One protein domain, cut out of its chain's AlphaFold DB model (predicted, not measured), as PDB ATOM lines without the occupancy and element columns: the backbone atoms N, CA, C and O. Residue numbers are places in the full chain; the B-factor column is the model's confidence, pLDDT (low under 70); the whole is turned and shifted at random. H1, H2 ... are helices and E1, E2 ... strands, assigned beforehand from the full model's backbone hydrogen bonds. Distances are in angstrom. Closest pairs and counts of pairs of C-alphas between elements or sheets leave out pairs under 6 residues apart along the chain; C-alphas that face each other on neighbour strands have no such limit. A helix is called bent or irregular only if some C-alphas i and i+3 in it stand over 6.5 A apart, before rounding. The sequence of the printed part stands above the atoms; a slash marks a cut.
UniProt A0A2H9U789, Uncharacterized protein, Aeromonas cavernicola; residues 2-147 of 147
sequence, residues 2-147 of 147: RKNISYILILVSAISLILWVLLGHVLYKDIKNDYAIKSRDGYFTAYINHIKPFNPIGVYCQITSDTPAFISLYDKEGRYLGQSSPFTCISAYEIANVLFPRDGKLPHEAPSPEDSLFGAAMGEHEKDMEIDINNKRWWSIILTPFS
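What this domain is: This is residues 2 to 147 of the 147 residues of an uncharacterized protein of Aeromonas cavernicola (UniProt A0A2H9U789). A long single helix, H1, sticks out with its residues 2 to 18 like a handle from a body built on a twisted antiparallel sheet of four strands. The short helices H2, H4 and H5 only graze that sheet, and residues 84 to 112, a long stretch with no named element, run out to the far end of the body. The printed part has 146 residues with five named helices and four named strands, along the chain H1 E1 E2 H2 E3 E4 H3 H4 H5; the sheet's order is E1 E2 E3 E4 and the class is mixed, helices and strands. It is only just compact, close to loose, with a radius of gyration of the C-alphas of 17.1 A, and elongated, spanning 63 by 34 by 29 A.

How they stand to each other: H1, residues 2 to 23, and H2, residues 56 to 64, only just touch, only at their ends, with 3 pairs of C-alphas within 8 A; the closest C-alphas are those of Val 21 and Pro 56, 6.6 A apart. E1, residues 35 to 38, and E2, residues 44 to 50, form an antiparallel hairpin, with N 37 and O 46 2.8 A apart. E3, residues 68 to 75, is antiparallel to E2, with N 47 and O 72 2.8 A apart. E3 and E4, residues 80 to 83, form a second hairpin, with N 73 and O 82 2.8 A apart. H3, residues 113 to 116, is not on the sheet. H4, residues 123 to 129, only grazes the sheet with residues 128 to 129; its closest C-alpha pair with E3 is Met 129 and Ile 71, 7.3 A. H5, residues 138 to 146, only grazes it too; its closest C-alpha pair with E4 is Ser 140 and Gly 82, 4.9 A. Every O i to N i+4 pair is within hydrogen-bond range in H1 and H2, 3 of 5 in H5 and 1 of 3 in H4, where 3 of 4 O i to N i+3 pairs are; H3 is too short for an i+4 pair.

Where its parts are: H1 begins at C-alpha 2 (-5.671, 31.943, 64.695) and is 31.4 A long. E2 is 19.5 A long and E3 23.9 A. H4 and H5 are irregular: C-alphas 124 and 127 are 7.6 A apart, and C-alphas 142 and 145 are 7.1 A apart. H5, 14.0 A long, ends at C-alpha 146 (9.311, 17.242, 88.843).

The domain as a whole: The two C-alphas farthest apart are those of Arg 2 and Leu 106, 63.7 A. The printed part has no cut. The links H1 to E1 and E4 to H3 are long, with 11 and 29 residues. The pLDDT is under 70 at residues 2 to 3, 30 to 34 and 104 to 113.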
ATOM      1  N   ARG A   2      -7.052  31.441  64.482       63.97
ATOM      2  CA  ARG A   2      -5.671  31.943  64.695       63.97
ATOM      3  C   ARG A   2      -5.501  32.880  65.911       63.97
ATOM      4  O   ARG A   2      -4.530  32.751  66.643       63.97
ATOM      5  N   LYS A   3      -6.478  33.764  66.172       67.31
ATOM      6  CA  LYS A   3      -6.489  34.656  67.352       67.31
ATOM      7  C   LYS A   3      -6.633  33.887  68.676       67.31
ATOM      8  O   LYS A   3      -5.894  34.161  69.609       67.31
ATOM      9  N   ASN A   4      -7.504  32.877  68.734       73.75
ATOM     10  CA  ASN A   4      -7.720  32.072  69.947       73.75
ATOM     11  C   ASN A   4      -6.472  31.260  70.323       73.75
ATOM     12  O   ASN A   4      -6.126  31.190  71.496       73.75
ATOM     13  N   ILE A   5      -5.755  30.721  69.329       82.56
ATOM     14  CA  ILE A   5      -4.468  30.041  69.546       82.56
ATOM     15  C   ILE A   5      -3.433  31.024  70.110       82.56
ATOM     16  O   ILE A   5      -2.724  30.689  71.054       82.56
ATOM     17  N   SER A   6      -3.391  32.258  69.595       87.56
ATOM     18  CA  SER A   6      -2.494  33.297  70.114       87.56
ATOM     19  C   SER A   6      -2.765  33.628  71.585       87.56
ATOM     20  O   SER A   6      -1.815  33.770  72.346       87.56
ATOM     21  N   TYR A   7      -4.031  33.726  72.008       91.62
ATOM     22  CA  TYR A   7      -4.365  34.014  73.409       91.62
ATOM     23  C   TYR A   7      -4.007  32.863  74.350       91.62
ATOM     24  O   TYR A   7      -3.476  33.108  75.429       91.62
ATOM     25  N   ILE A   8      -4.242  31.617  73.930       93.44
ATOM     26  CA  ILE A   8      -3.857  30.434  74.710       93.44
ATOM     27  C   ILE A   8      -2.336  30.395  74.896       93.44
ATOM     28  O   ILE A   8      -1.865  30.191  76.010       93.44
ATOM     29  N   LEU A   9      -1.561  30.652  73.838       94.38
ATOM     30  CA  LEU A   9      -0.099  30.681  73.920       94.38
ATOM     31  C   LEU A   9       0.419  31.789  74.843       94.38
ATOM     32  O   LEU A   9       1.358  31.549  75.599       94.38
ATOM     33  N   ILE A  10      -0.199  32.972  74.809       95.00
ATOM     34  CA  ILE A  10       0.141  34.071  75.723       95.00
ATOM     35  C   ILE A  10      -0.154  33.662  77.166       95.00
ATOM     36  O   ILE A  10       0.695  33.851  78.032       95.00
ATOM     37  N   LEU A  11      -1.321  33.063  77.421       95.81
ATOM     38  CA  LEU A  11      -1.708  32.618  78.756       95.81
ATOM     39  C   LEU A  11      -0.754  31.548  79.298       95.81
ATOM     40  O   LEU A  11      -0.268  31.677  80.417       95.81
ATOM     41  N   VAL A  12      -0.447  30.522  78.499       95.81
ATOM     42  CA  VAL A  12       0.498  29.463  78.883       95.81
ATOM     43  C   VAL A  12       1.876  30.057  79.154       95.81
ATOM     44  O   VAL A  12       2.443  29.800  80.210       95.81
ATOM     45  N   SER A  13       2.379  30.914  78.262       95.50
ATOM     46  CA  SER A  13       3.672  31.585  78.447       95.50
ATOM     47  C   SER A  13       3.707  32.430  79.723       95.50
ATOM     48  O   SER A  13       4.691  32.390  80.455       95.50
ATOM     49  N   ALA A  14       2.630  33.163  80.019       96.38
ATOM     50  CA  ALA A  14       2.527  33.971  81.229       96.38
ATOM     51  C   ALA A  14       2.527  33.103  82.494       96.38
ATOM     52  O   ALA A  14       3.264  33.397  83.432       96.38
ATOM     53  N   ILE A  15       1.763  32.005  82.511       95.44
ATOM     54  CA  ILE A  15       1.744  31.054  83.633       95.44
ATOM     55  C   ILE A  15       3.122  30.414  83.815       95.44
ATOM     56  O   ILE A  15       3.628  30.369  84.934       95.44
ATOM     57  N   SER A  16       3.760  29.963  82.733       93.69
ATOM     58  CA  SER A  16       5.110  29.397  82.780       93.69
ATOM     59  C   SER A  16       6.128  30.397  83.319       93.69
ATOM     60  O   SER A  16       6.958  30.024  84.142       93.69
ATOM     61  N   LEU A  17       6.043  31.668  82.915       95.56
ATOM     62  CA  LEU A  17       6.914  32.720  83.428       95.56
ATOM     63  C   LEU A  17       6.681  32.966  84.923       95.56
ATOM     64  O   LEU A  17       7.646  33.057  85.673       95.56
ATOM     65  N   ILE A  18       5.424  33.021  85.372       95.25
ATOM     66  CA  ILE A  18       5.082  33.180  86.794       95.25
ATOM     67  C   ILE A  18       5.640  32.009  87.610       95.25
ATOM     68  O   ILE A  18       6.311  32.224  88.616       95.25
ATOM     69  N   LEU A  19       5.417  30.773  87.161       93.19
ATOM     70  CA  LEU A  19       5.941  29.583  87.834       93.19
ATOM     71  C   LEU A  19       7.468  29.570  87.850       93.19
ATOM     72  O   LEU A  19       8.063  29.228  88.867       93.19
ATOM     73  N   TRP A  20       8.111  29.994  86.763       94.19
ATOM     74  CA  TRP A  20       9.561  30.113  86.717       94.19
ATOM     75  C   TRP A  20      10.080  31.179  87.685       94.19
ATOM     76  O   TRP A  20      11.047  30.919  88.396       94.19
ATOM     77  N   VAL A  21       9.429  32.342  87.792       94.94
ATOM     78  CA  VAL A  21       9.802  33.388  88.765       94.94
ATOM     79  C   VAL A  21       9.626  32.904  90.205       94.94
ATOM     80  O   VAL A  21      10.457  33.221  91.051       94.94
ATOM     81  N   LEU A  22       8.588  32.116  90.489       94.69
ATOM     82  CA  LEU A  22       8.311  31.634  91.843       94.69
ATOM     83  C   LEU A  22       9.161  30.425  92.242       94.69
ATOM     84  O   LEU A  22       9.602  30.358  93.380       94.69
ATOM     85  N   LEU A  23       9.397  29.477  91.332       94.81
ATOM     86  CA  LEU A  23       9.920  28.146  91.675       94.81
ATOM     87  C   LEU A  23      11.189  27.751  90.905       94.81
ATOM     88  O   LEU A  23      11.792  26.726  91.206       94.81
ATOM     89  N   GLY A  24      11.633  28.551  89.933       92.25
ATOM     90  CA  GLY A  24      12.805  28.265  89.095       92.25
ATOM     91  C   GLY A  24      14.069  27.878  89.867       92.25
ATOM     92  O   GLY A  24      14.805  26.996  89.434       92.25
ATOM     93  N   HIS A  25      14.296  28.485  91.030       92.38
ATOM     94  CA  HIS A  25      15.471  28.236  91.868       92.38
ATOM     95  C   HIS A  25      15.414  26.935  92.694       92.38
ATOM     96  O   HIS A  25      16.455  26.518  93.198       92.38
ATOM     97  N   VAL A  26      14.241  26.292  92.813       91.62
ATOM     98  CA  VAL A  26      14.054  24.988  93.492       91.62
ATOM     99  C   VAL A  26      13.682  23.844  92.543       91.62
ATOM    100  O   VAL A  26      13.596  22.695  92.970       91.62
ATOM    101  N   LEU A  27      13.445  24.131  91.259       87.50
ATOM    102  CA  LEU A  27      13.088  23.112  90.265       87.50
ATOM    103  C   LEU A  27      14.250  22.173  89.924       87.50
ATOM    104  O   LEU A  27      14.018  21.033  89.534       87.50
ATOM    105  N   TYR A  28      15.488  22.646  90.042       72.06
ATOM    106  CA  TYR A  28      16.665  21.872  89.669       72.06
ATOM    107  C   TYR A  28      17.379  21.363  90.921       72.06
ATOM    108  O   TYR A  28      18.116  22.105  91.570       72.06
ATOM    109  N   LYS A  29      17.134  20.094  91.250       71.69
ATOM    110  CA  LYS A  29      17.744  19.382  92.376       71.69
ATOM    111  C   LYS A  29      18.891  18.529  91.851       71.69
ATOM    112  O   LYS A  29      18.698  17.763  90.908       71.69
ATOM    113  N   ASP A  30      20.073  18.651  92.441       64.94
ATOM    114  CA  ASP A  30      21.193  17.768  92.118       64.94
ATOM    115  C   ASP A  30      21.333  16.720  93.219       64.94
ATOM    116  O   ASP A  30      22.249  16.762  94.035       64.94
ATOM    117  N   ILE A  31      20.410  15.752  93.208       59.28
ATOM    118  CA  ILE A  31      20.262  14.731  94.259       59.28
ATOM    119  C   ILE A  31      21.573  13.952  94.497       59.28
ATOM    120  O   ILE A  31      21.783  13.390  95.569       59.28
ATOM    121  N   LYS A  32      22.494  13.919  93.520       55.38
ATOM    122  CA  LYS A  32      23.797  13.248  93.655       55.38
ATOM    123  C   LYS A  32      24.804  14.010  94.521       55.38
ATOM    124  O   LYS A  32      25.749  13.386  94.995       55.38
ATOM    125  N   ASN A  33      24.615  15.312  94.707       54.72
ATOM    126  CA  ASN A  33      25.508  16.193  95.461       54.72
ATOM    127  C   ASN A  33      24.876  16.717  96.762       54.72
ATOM    128  O   ASN A  33      25.515  17.484  97.481       54.72
ATOM    129  N   ASP A  34      23.649  16.296  97.070       64.81
ATOM    130  CA  ASP A  34      22.889  16.773  98.221       64.81
ATOM    131  C   ASP A  34      23.159  15.935  99.483       64.81
ATOM    132  O   ASP A  34      23.346  14.713  99.438       64.81
ATOM    133  N   TYR A  35      23.158  16.595 100.644       82.00
ATOM    134  CA  TYR A  35      23.292  15.924 101.936       82.00
ATOM    135  C   TYR A  35      21.967  15.248 102.307       82.00
ATOM    136  O   TYR A  35      20.938  15.916 102.446       82.00
ATOM    137  N   ALA A  36      21.989  13.923 102.464       89.75
ATOM    138  CA  ALA A  36      20.816  13.123 102.799       89.75
ATOM    139  C   ALA A  36      20.814  12.730 104.281       89.75
ATOM    140  O   ALA A  36      21.767  12.135 104.786       89.75
ATOM    141  N   ILE A  37      19.702  12.995 104.958       91.56
ATOM    142  CA  ILE A  37      19.440  12.592 106.339       91.56
ATOM    143  C   ILE A  37      18.322  11.559 106.299       91.56
ATOM    144  O   ILE A  37      17.267  11.802 105.718       91.56
ATOM    145  N   LYS A  38      18.543  10.392 106.901       91.81
ATOM    146  CA  LYS A  38      17.528   9.337 106.996       91.81
ATOM    147  C   LYS A  38      16.920   9.324 108.388       91.81
ATOM    148  O   LYS A  38      17.649   9.495 109.367       91.81
ATOM    149  N   SER A  39      15.616   9.078 108.475       90.88
ATOM    150  CA  SER A  39      14.966   8.810 109.757       90.88
ATOM    151  C   SER A  39      15.541   7.538 110.384       90.88
ATOM    152  O   SER A  39      16.019   6.635 109.687       90.88
ATOM    153  N   ARG A  40      15.497   7.442 111.717       87.38
ATOM    154  CA  ARG A  40      16.059   6.294 112.453       87.38
ATOM    155  C   ARG A  40      15.418   4.963 112.045       87.38
ATOM    156  O   ARG A  40      16.090   3.936 112.040       87.38
ATOM    157  N   ASP A  41      14.132   4.985 111.724       85.50
ATOM    158  CA  ASP A  41      13.348   3.827 111.289       85.50
ATOM    159  C   ASP A  41      13.478   3.523 109.783       85.50
ATOM    160  O   ASP A  41      12.957   2.514 109.307       85.50
ATOM    161  N   GLY A  42      14.182   4.376 109.030       87.69
ATOM    162  CA  GLY A  42      14.406   4.236 107.594       87.69
ATOM    163  C   GLY A  42      13.183   4.510 106.715       87.69
ATOM    164  O   GLY A  42      13.255   4.257 105.513       87.69
ATOM    165  N   TYR A  43      12.073   5.008 107.272       90.12
ATOM    166  CA  TYR A  43      10.863   5.316 106.502       90.12
ATOM    167  C   TYR A  43      10.957   6.610 105.697       90.12
ATOM    168  O   TYR A  43      10.245   6.741 104.701       90.12
ATOM    169  N   PHE A  44      11.829   7.535 106.097       93.75
ATOM    170  CA  PHE A  44      11.949   8.847 105.480       93.75
ATOM    171  C   PHE A  44      13.395   9.184 105.132       93.75
ATOM    172  O   PHE A  44      14.342   8.803 105.823       93.75
ATOM    173  N   THR A  45      13.560   9.943 104.051       93.94
ATOM    174  CA  THR A  45      14.825  10.575 103.675       93.94
ATOM    175  C   THR A  45      14.579  12.049 103.376       93.94
ATOM    176  O   THR A  45      13.769  12.383 102.514       93.94
ATOM    177  N   ALA A  46      15.281  12.925 104.084       94.00
ATOM    178  CA  ALA A  46      15.318  14.355 103.823       94.00
ATOM    179  C   ALA A  46      16.607  14.707 103.077       94.00
ATOM    180  O   ALA A  46      17.695  14.334 103.512       94.00
ATOM    181  N   TYR A  47      16.490  15.434 101.971       93.12
ATOM    182  CA  TYR A  47      17.624  15.965 101.221       93.12
ATOM    183  C   TYR A  47      17.727  17.465 101.449       93.12
ATOM    184  O   TYR A  47      16.757  18.192 101.223       93.12
ATOM    185  N   ILE A  48      18.908  17.928 101.845       92.50
ATOM    186  CA  ILE A  48      19.243  19.350 101.880       92.50
ATOM    187  C   ILE A  48      19.740  19.738 100.489       92.50
ATOM    188  O   ILE A  48      20.792  19.280 100.055       92.50
ATOM    189  N   ASN A  49      18.953  20.558  99.798       91.56
ATOM    190  CA  ASN A  49      19.176  20.973  98.419       91.56
ATOM    191  C   ASN A  49      19.630  22.431  98.397       91.56
ATOM    192  O   ASN A  49      18.998  23.291  99.011       91.56
ATOM    193  N   HIS A  50      20.674  22.736  97.633       91.56
ATOM    194  CA  HIS A  50      21.113  24.119  97.463       91.56
ATOM    195  C   HIS A  50      20.228  24.886  96.479       91.56
ATOM    196  O   HIS A  50      20.010  24.449  95.346       91.56
ATOM    197  N   ILE A  51      19.801  26.082  96.881       92.06
ATOM    198  CA  ILE A  51      19.111  27.037  96.015       92.06
ATOM    199  C   ILE A  51      20.076  27.495  94.916       92.06
ATOM    200  O   ILE A  51      21.247  27.788  95.168       92.06
ATOM    201  N   LYS A  52      19.591  27.544  93.671       90.62
ATOM    202  CA  LYS A  52      20.370  28.018  92.519       90.62
ATOM    203  C   LYS A  52      19.873  29.386  92.045       90.62
ATOM    204  O   LYS A  52      18.662  29.604  91.998       90.62
ATOM    205  N   PRO A  53      20.758  30.295  91.599       92.62
ATOM    206  CA  PRO A  53      20.386  31.653  91.199       92.62
ATOM    207  C   PRO A  53      19.779  31.712  89.782       92.62
ATOM    208  O   PRO A  53      20.188  32.515  88.949       92.62
ATOM    209  N   PHE A  54      18.816  30.838  89.476       90.88
ATOM    210  CA  PHE A  54      18.189  30.766  88.152       90.88
ATOM    211  C   PHE A  54      17.102  31.812  87.934       90.88
ATOM    212  O   PHE A  54      16.832  32.160  86.794       90.88
ATOM    213  N   ASN A  55      16.481  32.312  88.999       94.12
ATOM    214  CA  ASN A  55      15.427  33.318  88.938       94.12
ATOM    215  C   ASN A  55      15.684  34.427  89.984       94.12
ATOM    216  O   ASN A  55      16.593  34.279  90.805       94.12
ATOM    217  N   PRO A  56      14.910  35.529  89.991       95.06
ATOM    218  CA  PRO A  56      15.148  36.640  90.916       95.06
ATOM    219  C   PRO A  56      15.165  36.245  92.399       95.06
ATOM    220  O   PRO A  56      15.974  36.778  93.150       95.06
ATOM    221  N   ILE A  57      14.326  35.288  92.811       95.38
ATOM    222  CA  ILE A  57      14.285  34.794  94.198       95.38
ATOM    223  C   ILE A  57      15.573  34.038  94.538       95.38
ATOM    224  O   ILE A  57      16.194  34.312  95.558       95.38
ATOM    225  N   GLY A  58      16.030  33.146  93.655       95.06
ATOM    226  CA  GLY A  58      17.284  32.422  93.853       95.06
ATOM    227  C   GLY A  58      18.496  33.351  93.889       95.06
ATOM    228  O   GLY A  58      19.387  33.161  94.711       95.06
ATOM    229  N   VAL A  59      18.519  34.381  93.035       95.81
ATOM    230  CA  VAL A  59      19.559  35.423  93.069       95.81
ATOM    231  C   VAL A  59      19.519  36.176  94.397       95.81
ATOM    232  O   VAL A  59      20.566  36.364  95.008       95.81
ATOM    233  N   TYR A  60      18.330  36.573  94.857       96.69
ATOM    234  CA  TYR A  60      18.159  37.239  96.145       96.69
ATOM    235  C   TYR A  60      18.702  36.379  97.292       96.69
ATOM    236  O   TYR A  60      19.577  36.844  98.017       96.69
ATOM    237  N   CYS A  61      18.298  35.107  97.383       95.38
ATOM    238  CA  CYS A  61      18.796  34.205  98.420       95.38
ATOM    239  C   CYS A  61      20.318  34.032  98.391       95.38
ATOM    240  O   CYS A  61      20.944  33.967  99.443       95.38
ATOM    241  N   GLN A  62      20.926  33.983  97.201       94.38
ATOM    242  CA  GLN A  62      22.377  33.845  97.061       94.38
ATOM    243  C   GLN A  62      23.149  35.084  97.539       94.38
ATOM    244  O   GLN A  62      24.321  34.974  97.885       94.38
ATOM    245  N   ILE A  63      22.517  36.260  97.513       96.06
ATOM    246  CA  ILE A  63      23.113  37.522  97.969       96.06
ATOM    247  C   ILE A  63      22.933  37.694  99.481       96.06
ATOM    248  O   ILE A  63      23.800  38.276 100.129       96.06
ATOM    249  N   THR A  64      21.810  37.237 100.039       94.94
ATOM    250  CA  THR A  64      21.458  37.489 101.443       94.94
ATOM    251  C   THR A  64      21.911  36.408 102.410       94.94
ATOM    252  O   THR A  64      21.980  36.685 103.604       94.94
ATOM    253  N   SER A  65      22.182  35.197 101.924       93.25
ATOM    254  CA  SER A  65      22.397  34.034 102.784       93.25
ATOM    255  C   SER A  65      23.559  33.188 102.275       93.25
ATOM    256  O   SER A  65      23.661  32.897 101.082       93.25
ATOM    257  N   ASP A  66      24.424  32.742 103.184       90.50
ATOM    258  CA  ASP A  66      25.543  31.871 102.834       90.50
ATOM    259  C   ASP A  66      25.048  30.457 102.530       90.50
ATOM    260  O   ASP A  66      24.458  29.789 103.380       90.50
ATOM    261  N   THR A  67      25.329  29.961 101.323       89.94
ATOM    262  CA  THR A  67      24.918  28.620 100.857       89.94
ATOM    263  C   THR A  67      23.416  28.354 101.056       89.94
ATOM    264  O   THR A  67      23.048  27.436 101.793       89.94
ATOM    265  N   PRO A  68      22.533  29.146 100.421       93.44
ATOM    266  CA  PRO A  68      21.100  29.060 100.662       93.44
ATOM    267  C   PRO A  68      20.567  27.675 100.292       93.44
ATOM    268  O   PRO A  68      20.962  27.101  99.270       93.44
ATOM    269  N   ALA A  69      19.681  27.129 101.120       92.94
ATOM    270  CA  ALA A  69      19.188  25.771 100.952       92.94
ATOM    271  C   ALA A  69      17.718  25.607 101.339       92.94
ATOM    272  O   ALA A  69      17.145  26.400 102.080       92.94
ATOM    273  N   PHE A  70      17.125  24.537 100.824       93.56
ATOM    274  CA  PHE A  70      15.790  24.069 101.170       93.56
ATOM    275  C   PHE A  70      15.815  22.552 101.359       93.56
ATOM    276  O   PHE A  70      16.756  21.870 100.950       93.56
ATOM    277  N   ILE A  71      14.771  22.000 101.969       94.25
ATOM    278  CA  ILE A  71      14.695  20.573 102.272       94.25
ATOM    279  C   ILE A  71      13.600  19.950 101.442       94.25
ATOM    280  O   ILE A  71      12.488  20.464 101.418       94.25
ATOM    281  N   SER A  72      13.889  18.816 100.812       94.69
ATOM    282  CA  SER A  72      12.863  17.955 100.230       94.69
ATOM    283  C   SER A  72      12.793  16.625 100.969       94.69
ATOM    284  O   SER A  72      13.816  16.029 101.295       94.69
ATOM    285  N   LEU A  73      11.574  16.176 101.246       95.44
ATOM    286  CA  LEU A  73      11.289  14.968 102.004       95.44
ATOM    287  C   LEU A  73      10.728  13.889 101.082       95.44
ATOM    288  O   LEU A  73       9.837  14.155 100.272       95.44
ATOM    289  N   TYR A  74      11.224  12.668 101.248       94.38
ATOM    290  CA  TYR A  74      10.809  11.487 100.503       94.38
ATOM    291  C   TYR A  74      10.549  10.330 101.463       94.38
ATOM    292  O   TYR A  74      11.137  10.268 102.547       94.38
ATOM    293  N   ASP A  75       9.685   9.404 101.061       93.81
ATOM    294  CA  ASP A  75       9.538   8.130 101.763       93.81
ATOM    295  C   ASP A  75      10.615   7.111 101.354       93.81
ATOM    296  O   ASP A  75      11.475   7.365 100.504       93.81
ATOM    297  N   LYS A  76      10.569   5.929 101.971       90.62
ATOM    298  CA  LYS A  76      11.485   4.812 101.707       90.62
ATOM    299  C   LYS A  76      11.415   4.272 100.275       90.62
ATOM    300  O   LYS A  76      12.376   3.655  99.823       90.62
ATOM    301  N   GLU A  77      10.303   4.482  99.570       93.19
ATOM    302  CA  GLU A  77      10.154   4.144  98.154       93.19
ATOM    303  C   GLU A  77      10.711   5.236  97.225       93.19
ATOM    304  O   GLU A  77      10.697   5.069  96.005       93.19
ATOM    305  N   GLY A  78      11.209   6.344  97.779       90.44
ATOM    306  CA  GLY A  78      11.709   7.484  97.019       90.44
ATOM    307  C   GLY A  78      10.599   8.374  96.461       90.44
ATOM    308  O   GLY A  78      10.857   9.164  95.558       90.44
ATOM    309  N   ARG A  79       9.361   8.272  96.962       93.44
ATOM    310  CA  ARG A  79       8.265   9.153  96.541       93.44
ATOM    311  C   ARG A  79       8.366  10.487  97.263       93.44
ATOM    312  O   ARG A  79       8.517  10.536  98.482       93.44
ATOM    313  N   TYR A  80       8.217  11.570  96.510       93.81
ATOM    314  CA  TYR A  80       8.248  12.926  97.040       93.81
ATOM    315  C   TYR A  80       7.038  13.230  97.941       93.81
ATOM    316  O   TYR A  80       5.872  13.192  97.524       93.81
ATOM    317  N   LEU A  81       7.322  13.580  99.193       95.31
ATOM    318  CA  LEU A  81       6.325  13.929 100.202       95.31
ATOM    319  C   LEU A  81       6.102  15.440 100.283       95.31
ATOM    320  O   LEU A  81       4.970  15.872 100.486       95.31
ATOM    321  N   GLY A  82       7.130  16.246 100.025       95.62
ATOM    322  CA  GLY A  82       7.027  17.702 100.010       95.62
ATOM    323  C   GLY A  82       8.376  18.384 100.184       95.62
ATOM    324  O   GLY A  82       9.415  17.725 100.238       95.62
ATOM    325  N   GLN A  83       8.365  19.711 100.263       95.56
ATOM    326  CA  GLN A  83       9.548  20.495 100.594       95.56
ATOM    327  C   GLN A  83       9.219  21.717 101.445       95.56
ATOM    328  O   GLN A  83       8.079  22.200 101.423       95.56
ATOM    329  N   SER A  84      10.241  22.225 102.134       95.44
ATOM    330  CA  SER A  84      10.175  23.488 102.862       95.44
ATOM    331  C   SER A  84       9.897  24.671 101.929       95.44
ATOM    332  O   SER A  84       9.941  24.552 100.699       95.44
ATOM    333  N   SER A  85       9.555  25.818 102.513       95.25
ATOM    334  CA  SER A  85       9.261  27.052 101.787       95.25
ATOM    335  C   SER A  85      10.368  27.371 100.772       95.25
ATOM    336  O   SER A  85      11.519  27.565 101.167       95.25
ATOM    337  N   PRO A  86      10.050  27.490  99.468       93.56
ATOM    338  CA  PRO A  86      11.020  27.953  98.478       93.56
ATOM    339  C   PRO A  86      11.304  29.457  98.626       93.56
ATOM    340  O   PRO A  86      12.191  29.994  97.984       93.56
ATOM    341  N   PHE A  87      10.546  30.173  99.456       93.56
ATOM    342  CA  PHE A  87      10.653  31.625  99.589       93.56
ATOM    343  C   PHE A  87      11.540  32.057 100.756       93.56
ATOM    344  O   PHE A  87      11.747  33.253 100.949       93.56
ATOM    345  N   THR A  88      12.054  31.099 101.526       93.19
ATOM    346  CA  THR A  88      12.867  31.362 102.710       93.19
ATOM    347  C   THR A  88      14.337  31.169 102.370       93.19
ATOM    348  O   THR A  88      14.775  30.077 102.015       93.19
ATOM    349  N   CYS A  89      15.110  32.249 102.474       93.31
ATOM    350  CA  CYS A  89      16.542  32.239 102.202       93.31
ATOM    351  C   CYS A  89      17.314  31.918 103.486       93.31
ATOM    352  O   CYS A  89      17.827  32.816 104.148       93.31
ATOM    353  N   ILE A  90      17.387  30.637 103.838       92.19
ATOM    354  CA  ILE A  90      18.126  30.154 105.010       92.19
ATOM    355  C   ILE A  90      19.439  29.489 104.588       92.19
ATOM    356  O   ILE A  90      19.507  28.841 103.540       92.19
ATOM    357  N   SER A  91      20.485  29.649 105.396       91.06
ATOM    358  CA  SER A  91      21.748  28.945 105.186       91.06
ATOM    359  C   SER A  91      21.591  27.436 105.388       91.06
ATOM    360  O   SER A  91      20.954  26.990 106.343       91.06
ATOM    361  N   ALA A  92      22.256  26.625 104.559       89.56
ATOM    362  CA  ALA A  92      22.363  25.183 104.794       89.56
ATOM    363  C   ALA A  92      22.930  24.841 106.187       89.56
ATOM    364  O   ALA A  92      22.600  23.793 106.734       89.56
ATOM    365  N   TYR A  93      23.754  25.719 106.773       87.12
ATOM    366  CA  TYR A  93      24.343  25.521 108.102       87.12
ATOM    367  C   TYR A  93      23.355  25.748 109.253       87.12
ATOM    368  O   TYR A  93      23.586  25.268 110.361       87.12
ATOM    369  N   GLU A  94      22.257  26.458 109.000       87.69
ATOM    370  CA  GLU A  94      21.186  26.696 109.975       87.69
ATOM    371  C   GLU A  94      20.118  25.592 109.944       87.69
ATOM    372  O   GLU A  94      19.291  25.482 110.852       87.69
ATOM    373  N   ILE A  95      20.166  24.721 108.930       87.88
ATOM    374  CA  ILE A  95      19.361  23.504 108.871       87.88
ATOM    375  C   ILE A  95      19.957  22.488 109.853       87.88
ATOM    376  O   ILE A  95      20.813  21.668 109.523       87.88
ATOM    377  N   ALA A  96      19.484  22.557 111.093       77.31
ATOM    378  CA  ALA A  96      19.866  21.672 112.186       77.31
ATOM    379  C   ALA A  96      18.631  21.040 112.843       77.31
ATOM    380  O   ALA A  96      17.504  21.480 112.616       77.31
ATOM    381  N   ASN A  97      18.862  20.023 113.683       78.94
ATOM    382  CA  ASN A  97      17.838  19.394 114.530       78.94
ATOM    383  C   ASN A  97      16.596  18.948 113.752       78.94
ATOM    384  O   ASN A  97      15.475  19.349 114.049       78.94
ATOM    385  N   VAL A  98      16.823  18.117 112.736       89.00
ATOM    386  CA  VAL A  98      15.747  17.549 111.932       89.00
ATOM    387  C   VAL A  98      14.888  16.619 112.786       89.00
ATOM    388  O   VAL A  98      15.416  15.710 113.426       89.00
ATOM    389  N   LEU A  99      13.577  16.838 112.752       90.81
ATOM    390  CA  LEU A  99      12.569  15.994 113.376       90.81
ATOM    391  C   LEU A  99      11.738  15.353 112.268       90.81
ATOM    392  O   LEU A  99      11.018  16.043 111.544       90.81
ATOM    393  N   PHE A 100      11.866  14.039 112.101       92.06
ATOM    394  CA  PHE A 100      11.044  13.305 111.152       92.06
ATOM    395  C   PHE A 100       9.641  13.061 111.709       92.06
ATOM    396  O   PHE A 100       9.450  13.005 112.928       92.06
ATOM    397  N   PRO A 101       8.653  12.844 110.824       88.25
ATOM    398  CA  PRO A 101       7.328  12.446 111.258       88.25
ATOM    399  C   PRO A 101       7.411  11.200 112.149       88.25
ATOM    400  O   PRO A 101       8.045  10.212 111.777       88.25
ATOM    401  N   ARG A 102       6.735  11.243 113.306       81.19
ATOM    402  CA  ARG A 102       6.697  10.175 114.331       81.19
ATOM    403  C   ARG A 102       8.002   9.952 115.106       81.19
ATOM    404  O   ARG A 102       8.066   9.005 115.897       81.19
ATOM    405  N   ASP A 103       9.019  10.800 114.939       77.94
ATOM    406  CA  ASP A 103      10.211  10.736 115.785       77.94
ATOM    407  C   ASP A 103       9.827  10.918 117.264       77.94
ATOM    408  O   ASP A 103       9.114  11.843 117.641       77.94
ATOM    409  N   GLY A 104      10.303  10.008 118.120       64.19
ATOM    410  CA  GLY A 104      10.077  10.062 119.569       64.19
ATOM    411  C   GLY A 104       8.810   9.367 120.078       64.19
ATOM    412  O   GLY A 104       8.662   9.249 121.293       64.19
ATOM    413  N   LYS A 105       7.946   8.842 119.198       65.44
ATOM    414  CA  LYS A 105       6.745   8.105 119.618       65.44
ATOM    415  C   LYS A 105       6.968   6.611 119.797       65.44
ATOM    416  O   LYS A 105       7.656   5.956 119.011       65.44
ATOM    417  N   LEU A 106       6.313   6.045 120.810       63.47
ATOM    418  CA  LEU A 106       6.230   4.597 120.973       63.47
ATOM    419  C   LEU A 106       5.275   3.983 119.925       63.47
ATOM    420  O   LEU A 106       4.288   4.615 119.544       63.47
ATOM    421  N   PRO A 107       5.483   2.720 119.497       60.00
ATOM    422  CA  PRO A 107       4.680   2.065 118.450       60.00
ATOM    423  C   PRO A 107       3.166   2.001 118.708       60.00
ATOM    424  O   PRO A 107       2.397   1.722 117.790       60.00
ATOM    425  N   HIS A 108       2.745   2.199 119.956       63.66
ATOM    426  CA  HIS A 108       1.366   2.048 120.420       63.66
ATOM    427  C   HIS A 108       0.655   3.381 120.677       63.66
ATOM    428  O   HIS A 108      -0.505   3.379 121.086       63.66
ATOM    429  N   GLU A 109       1.330   4.511 120.467       69.38
ATOM    430  CA  GLU A 109       0.707   5.820 120.624       69.38
ATOM    431  C   GLU A 109      -0.277   6.103 119.487       69.38
ATOM    432  O   GLU A 109      -0.037   5.777 118.321       69.38
ATOM    433  N   ALA A 110      -1.412   6.704 119.847       68.81
ATOM    434  CA  ALA A 110      -2.421   7.097 118.880       68.81
ATOM    435  C   ALA A 110      -1.854   8.156 117.914       68.81
ATOM    436  O   ALA A 110      -1.081   9.026 118.342       68.81
ATOM    437  N   PRO A 111      -2.250   8.109 116.630       67.75
ATOM    438  CA  PRO A 111      -1.788   9.079 115.658       67.75
ATOM    439  C   PRO A 111      -2.224  10.503 116.050       67.75
ATOM    440  O   PRO A 111      -3.398  10.731 116.344       67.75
ATOM    441  N   SER A 112      -1.294  11.458 116.052       68.75
ATOM    442  CA  SER A 112      -1.540  12.894 116.242       68.75
ATOM    443  C   SER A 112      -1.168  13.681 114.976       68.75
ATOM    444  O   SER A 112      -0.466  13.151 114.119       68.75
ATOM    445  N   PRO A 113      -1.601  14.946 114.824       64.56
ATOM    446  CA  PRO A 113      -1.216  15.781 113.677       64.56
ATOM    447  C   PRO A 113       0.306  15.928 113.492       64.56
ATOM    448  O   PRO A 113       0.793  16.010 112.367       64.56
ATOM    449  N   GLU A 114       1.064  15.894 114.588       70.25
ATOM    450  CA  GLU A 114       2.533  15.950 114.592       70.25
ATOM    451  C   GLU A 114       3.174  14.710 113.941       70.25
ATOM    452  O   GLU A 114       4.296  14.774 113.452       70.25
ATOM    453  N   ASP A 115       2.433  13.603 113.812       80.12
ATOM    454  CA  ASP A 115       2.905  12.390 113.126       80.12
ATOM    455  C   ASP A 115       3.006  12.539 111.611       80.12
ATOM    456  O   ASP A 115       3.460  11.616 110.930       80.12
ATOM    457  N   SER A 116       2.564  13.677 111.083       87.31
ATOM    458  CA  SER A 116       2.729  14.051 109.685       87.31
ATOM    459  C   SER A 116       3.697  15.205 109.462       87.31
ATOM    460  O   SER A 116       3.984  15.522 108.308       87.31
ATOM    461  N   LEU A 117       4.207  15.819 110.529       91.06
ATOM    462  CA  LEU A 117       5.075  16.979 110.424       91.06
ATOM    463  C   LEU A 117       6.533  16.547 110.417       91.06
ATOM    464  O   LEU A 117       7.014  15.846 111.301       91.06
ATOM    465  N   PHE A 118       7.235  17.000 109.395       93.31
ATOM    466  CA  PHE A 118       8.676  17.101 109.409       93.31
ATOM    467  C   PHE A 118       9.054  18.527 109.795       93.31
ATOM    468  O   PHE A 118       8.466  19.473 109.272       93.31
ATOM    469  N   GLY A 119      10.054  18.675 110.654       92.38
ATOM    470  CA  GLY A 119      10.614  19.965 111.040       92.38
ATOM    471  C   GLY A 119      12.123  19.987 110.849       92.38
ATOM    472  O   GLY A 119      12.805  18.975 111.013       92.38
ATOM    473  N   ALA A 120      12.650  21.154 110.513       86.12
ATOM    474  CA  ALA A 120      14.079  21.411 110.501       86.12
ATOM    475  C   ALA A 120      14.321  22.884 110.832       86.12
ATOM    476  O   ALA A 120      13.446  23.706 110.602       86.12
ATOM    477  N   ALA A 121      15.503  23.218 111.341       79.81
ATOM    478  CA  ALA A 121      15.810  24.536 111.902       79.81
ATOM    479  C   ALA A 121      15.043  24.857 113.202       79.81
ATOM    480  O   ALA A 121      14.095  24.185 113.602       79.81
ATOM    481  N   MET A 122      15.524  25.881 113.906       72.38
ATOM    482  CA  MET A 122      14.964  26.363 115.168       72.38
ATOM    483  C   MET A 122      14.708  27.866 115.080       72.38
ATOM    484  O   MET A 122      15.415  28.581 114.370       72.38
ATOM    485  N   GLY A 123      13.739  28.360 115.850       80.31
ATOM    486  CA  GLY A 123      13.493  29.794 115.973       80.31
ATOM    487  C   GLY A 123      12.684  30.356 114.806       80.31
ATOM    488  O   GLY A 123      11.625  29.835 114.466       80.31
ATOM    489  N   GLU A 124      13.142  31.459 114.216       82.56
ATOM    490  CA  GLU A 124      12.328  32.263 113.291       82.56
ATOM    491  C   GLU A 124      11.981  31.570 111.963       82.56
ATOM    492  O   GLU A 124      10.976  31.916 111.344       82.56
ATOM    493  N   HIS A 125      12.742  30.546 111.570       85.75
ATOM    494  CA  HIS A 125      12.537  29.798 110.325       85.75
ATOM    495  C   HIS A 125      11.864  28.430 110.508       85.75
ATOM    496  O   HIS A 125      11.658  27.719 109.526       85.75
ATOM    497  N   GLU A 126      11.480  28.058 111.732       86.75
ATOM    498  CA  GLU A 126      10.910  26.737 112.044       86.75
ATOM    499  C   GLU A 126       9.687  26.411 111.166       86.75
ATOM    500  O   GLU A 126       9.644  25.385 110.491       86.75
ATOM    501  N   LYS A 127       8.727  27.340 111.079       89.62
ATOM    502  CA  LYS A 127       7.503  27.159 110.275       89.62
ATOM    503  C   LYS A 127       7.754  27.116 108.774       89.62
ATOM    504  O   LYS A 127       6.981  26.507 108.035       89.62
ATOM    505  N   ASP A 128       8.795  27.799 108.316       92.94
ATOM    506  CA  ASP A 128       9.157  27.831 106.903       92.94
ATOM    507  C   ASP A 128       9.809  26.521 106.465       92.94
ATOM    508  O   ASP A 128       9.714  26.134 105.299       92.94
ATOM    509  N   MET A 129      10.462  25.837 107.402       93.31
ATOM    510  CA  MET A 129      11.134  24.560 107.196       93.31
ATOM    511  C   MET A 129      10.246  23.343 107.483       93.31
ATOM    512  O   MET A 129      10.649  22.211 107.213       93.31
ATOM    513  N   GLU A 130       9.024  23.571 107.963       94.19
ATOM    514  CA  GLU A 130       8.035  22.535 108.228       94.19
ATOM    515  C   GLU A 130       7.469  21.927 106.931       94.19
ATOM    516  O   GLU A 130       7.110  22.629 105.977       94.19
ATOM    517  N   ILE A 131       7.340  20.599 106.904       95.38
ATOM    518  CA  ILE A 131       6.711  19.852 105.811       95.38
ATOM    519  C   ILE A 131       5.633  18.942 106.401       95.38
ATOM    520  O   ILE A 131       5.939  17.924 107.013       95.38
ATOM    521  N   ASP A 132       4.368  19.283 106.160       94.31
ATOM    522  CA  ASP A 132       3.228  18.420 106.479       94.31
ATOM    523  C   ASP A 132       2.955  17.452 105.315       94.31
ATOM    524  O   ASP A 132       2.576  17.866 104.212       94.31
ATOM    525  N   ILE A 133       3.149  16.150 105.555       92.62
ATOM    526  CA  ILE A 133       2.954  15.105 104.537       92.62
ATOM    527  C   ILE A 133       1.473  14.833 104.235       92.62
ATOM    528  O   ILE A 133       1.157  14.344 103.148       92.62
ATOM    529  N   ASN A 134       0.571  15.167 105.161       91.75
ATOM    530  CA  ASN A 134      -0.874  15.002 105.009       91.75
ATOM    531  C   ASN A 134      -1.525  16.257 104.406       91.75
ATOM    532  O   ASN A 134      -2.457  16.135 103.611       91.75
ATOM    533  N   ASN A 135      -1.012  17.451 104.720       93.00
ATOM    534  CA  ASN A 135      -1.506  18.734 104.204       93.00
ATOM    535  C   ASN A 135      -0.441  19.465 103.377       93.00
ATOM    536  O   ASN A 135       0.075  20.520 103.758       93.00
ATOM    537  N   LYS A 136      -0.127  18.917 102.196       93.75
ATOM    538  CA  LYS A 136       0.911  19.471 101.318       93.75
ATOM    539  C   LYS A 136       0.646  20.939 100.970       93.75
ATOM    540  O   LYS A 136      -0.415  21.306 100.465       93.75
ATOM    541  N   ARG A 137       1.673  21.772 101.144       95.62
ATOM    542  CA  ARG A 137       1.686  23.156 100.650       95.62
ATOM    543  C   ARG A 137       1.544  23.185  99.125       95.62
ATOM    544  O   ARG A 137       1.989  22.272  98.429       95.62
ATOM    545  N   TRP A 138       0.957  24.259  98.595       96.00
ATOM    546  CA  TRP A 138       0.640  24.367  97.166       96.00
ATOM    547  C   TRP A 138       1.875  24.221  96.264       96.00
ATOM    548  O   TRP A 138       1.782  23.601  95.207       96.00
ATOM    549  N   TRP A 139       3.041  24.721  96.687       95.31
ATOM    550  CA  TRP A 139       4.281  24.561  95.923       95.31
ATOM    551  C   TRP A 139       4.713  23.095  95.862       95.31
ATOM    552  O   TRP A 139       5.053  22.617  94.788       95.31
ATOM    553  N   SER A 140       4.611  22.346  96.963       95.12
ATOM    554  CA  SER A 140       4.902  20.907  96.994       95.12
ATOM    555  C   SER A 140       3.973  20.125  96.058       95.12
ATOM    556  O   SER A 140       4.407  19.193  95.382       95.12
ATOM    557  N   ILE A 141       2.702  20.522  95.950       94.88
ATOM    558  CA  ILE A 141       1.765  19.916  94.990       94.88
ATOM    559  C   ILE A 141       2.236  20.170  93.551       94.88
ATOM    560  O   ILE A 141       2.348  19.229  92.770       94.88
ATOM    561  N   ILE A 142       2.569  21.421  93.213       93.69
ATOM    562  CA  ILE A 142       3.039  21.798  91.869       93.69
ATOM    563  C   ILE A 142       4.376  21.133  91.519       93.69
ATOM    564  O   ILE A 142       4.591  20.784  90.361       93.69
ATOM    565  N   LEU A 143       5.266  20.948  92.497       91.75
ATOM    566  CA  LEU A 143       6.608  20.390  92.303       91.75
ATOM    567  C   LEU A 143       6.642  18.857  92.257       91.75
ATOM    568  O   LEU A 143       7.632  18.289  91.798       91.75
ATOM    569  N   THR A 144       5.572  18.180  92.686       91.94
ATOM    570  CA  THR A 144       5.498  16.708  92.716       91.94
ATOM    571  C   THR A 144       5.832  16.046  91.365       91.94
ATOM    572  O   THR A 144       6.606  15.096  91.377       91.94
ATOM    573  N   PRO A 145       5.349  16.520  90.197       88.75
ATOM    574  CA  PRO A 145       5.680  15.913  88.899       88.75
ATOM    575  C   PRO A 145       7.145  16.076  88.461       88.75
ATOM    576  O   PRO A 145       7.548  15.473  87.471       88.75
ATOM    577  N   PHE A 146       7.913  16.926  89.149       83.25
ATOM    578  CA  PHE A 146       9.311  17.242  88.843       83.25
ATOM    579  C   PHE A 146      10.288  16.662  89.877       83.25
ATOM    580  O   PHE A 146      11.473  16.983  89.827       83.25
ATOM    581  N   SER A 147       9.784  15.890  90.846       81.69
ATOM    582  CA  SER A 147      10.542  15.393  91.999       81.69
ATOM    583  C   SER A 147      10.775  13.891  91.945       81.69
ATOM    584  O   SER A 147       9.932  13.179  91.358       81.69
TER     585      SER A 147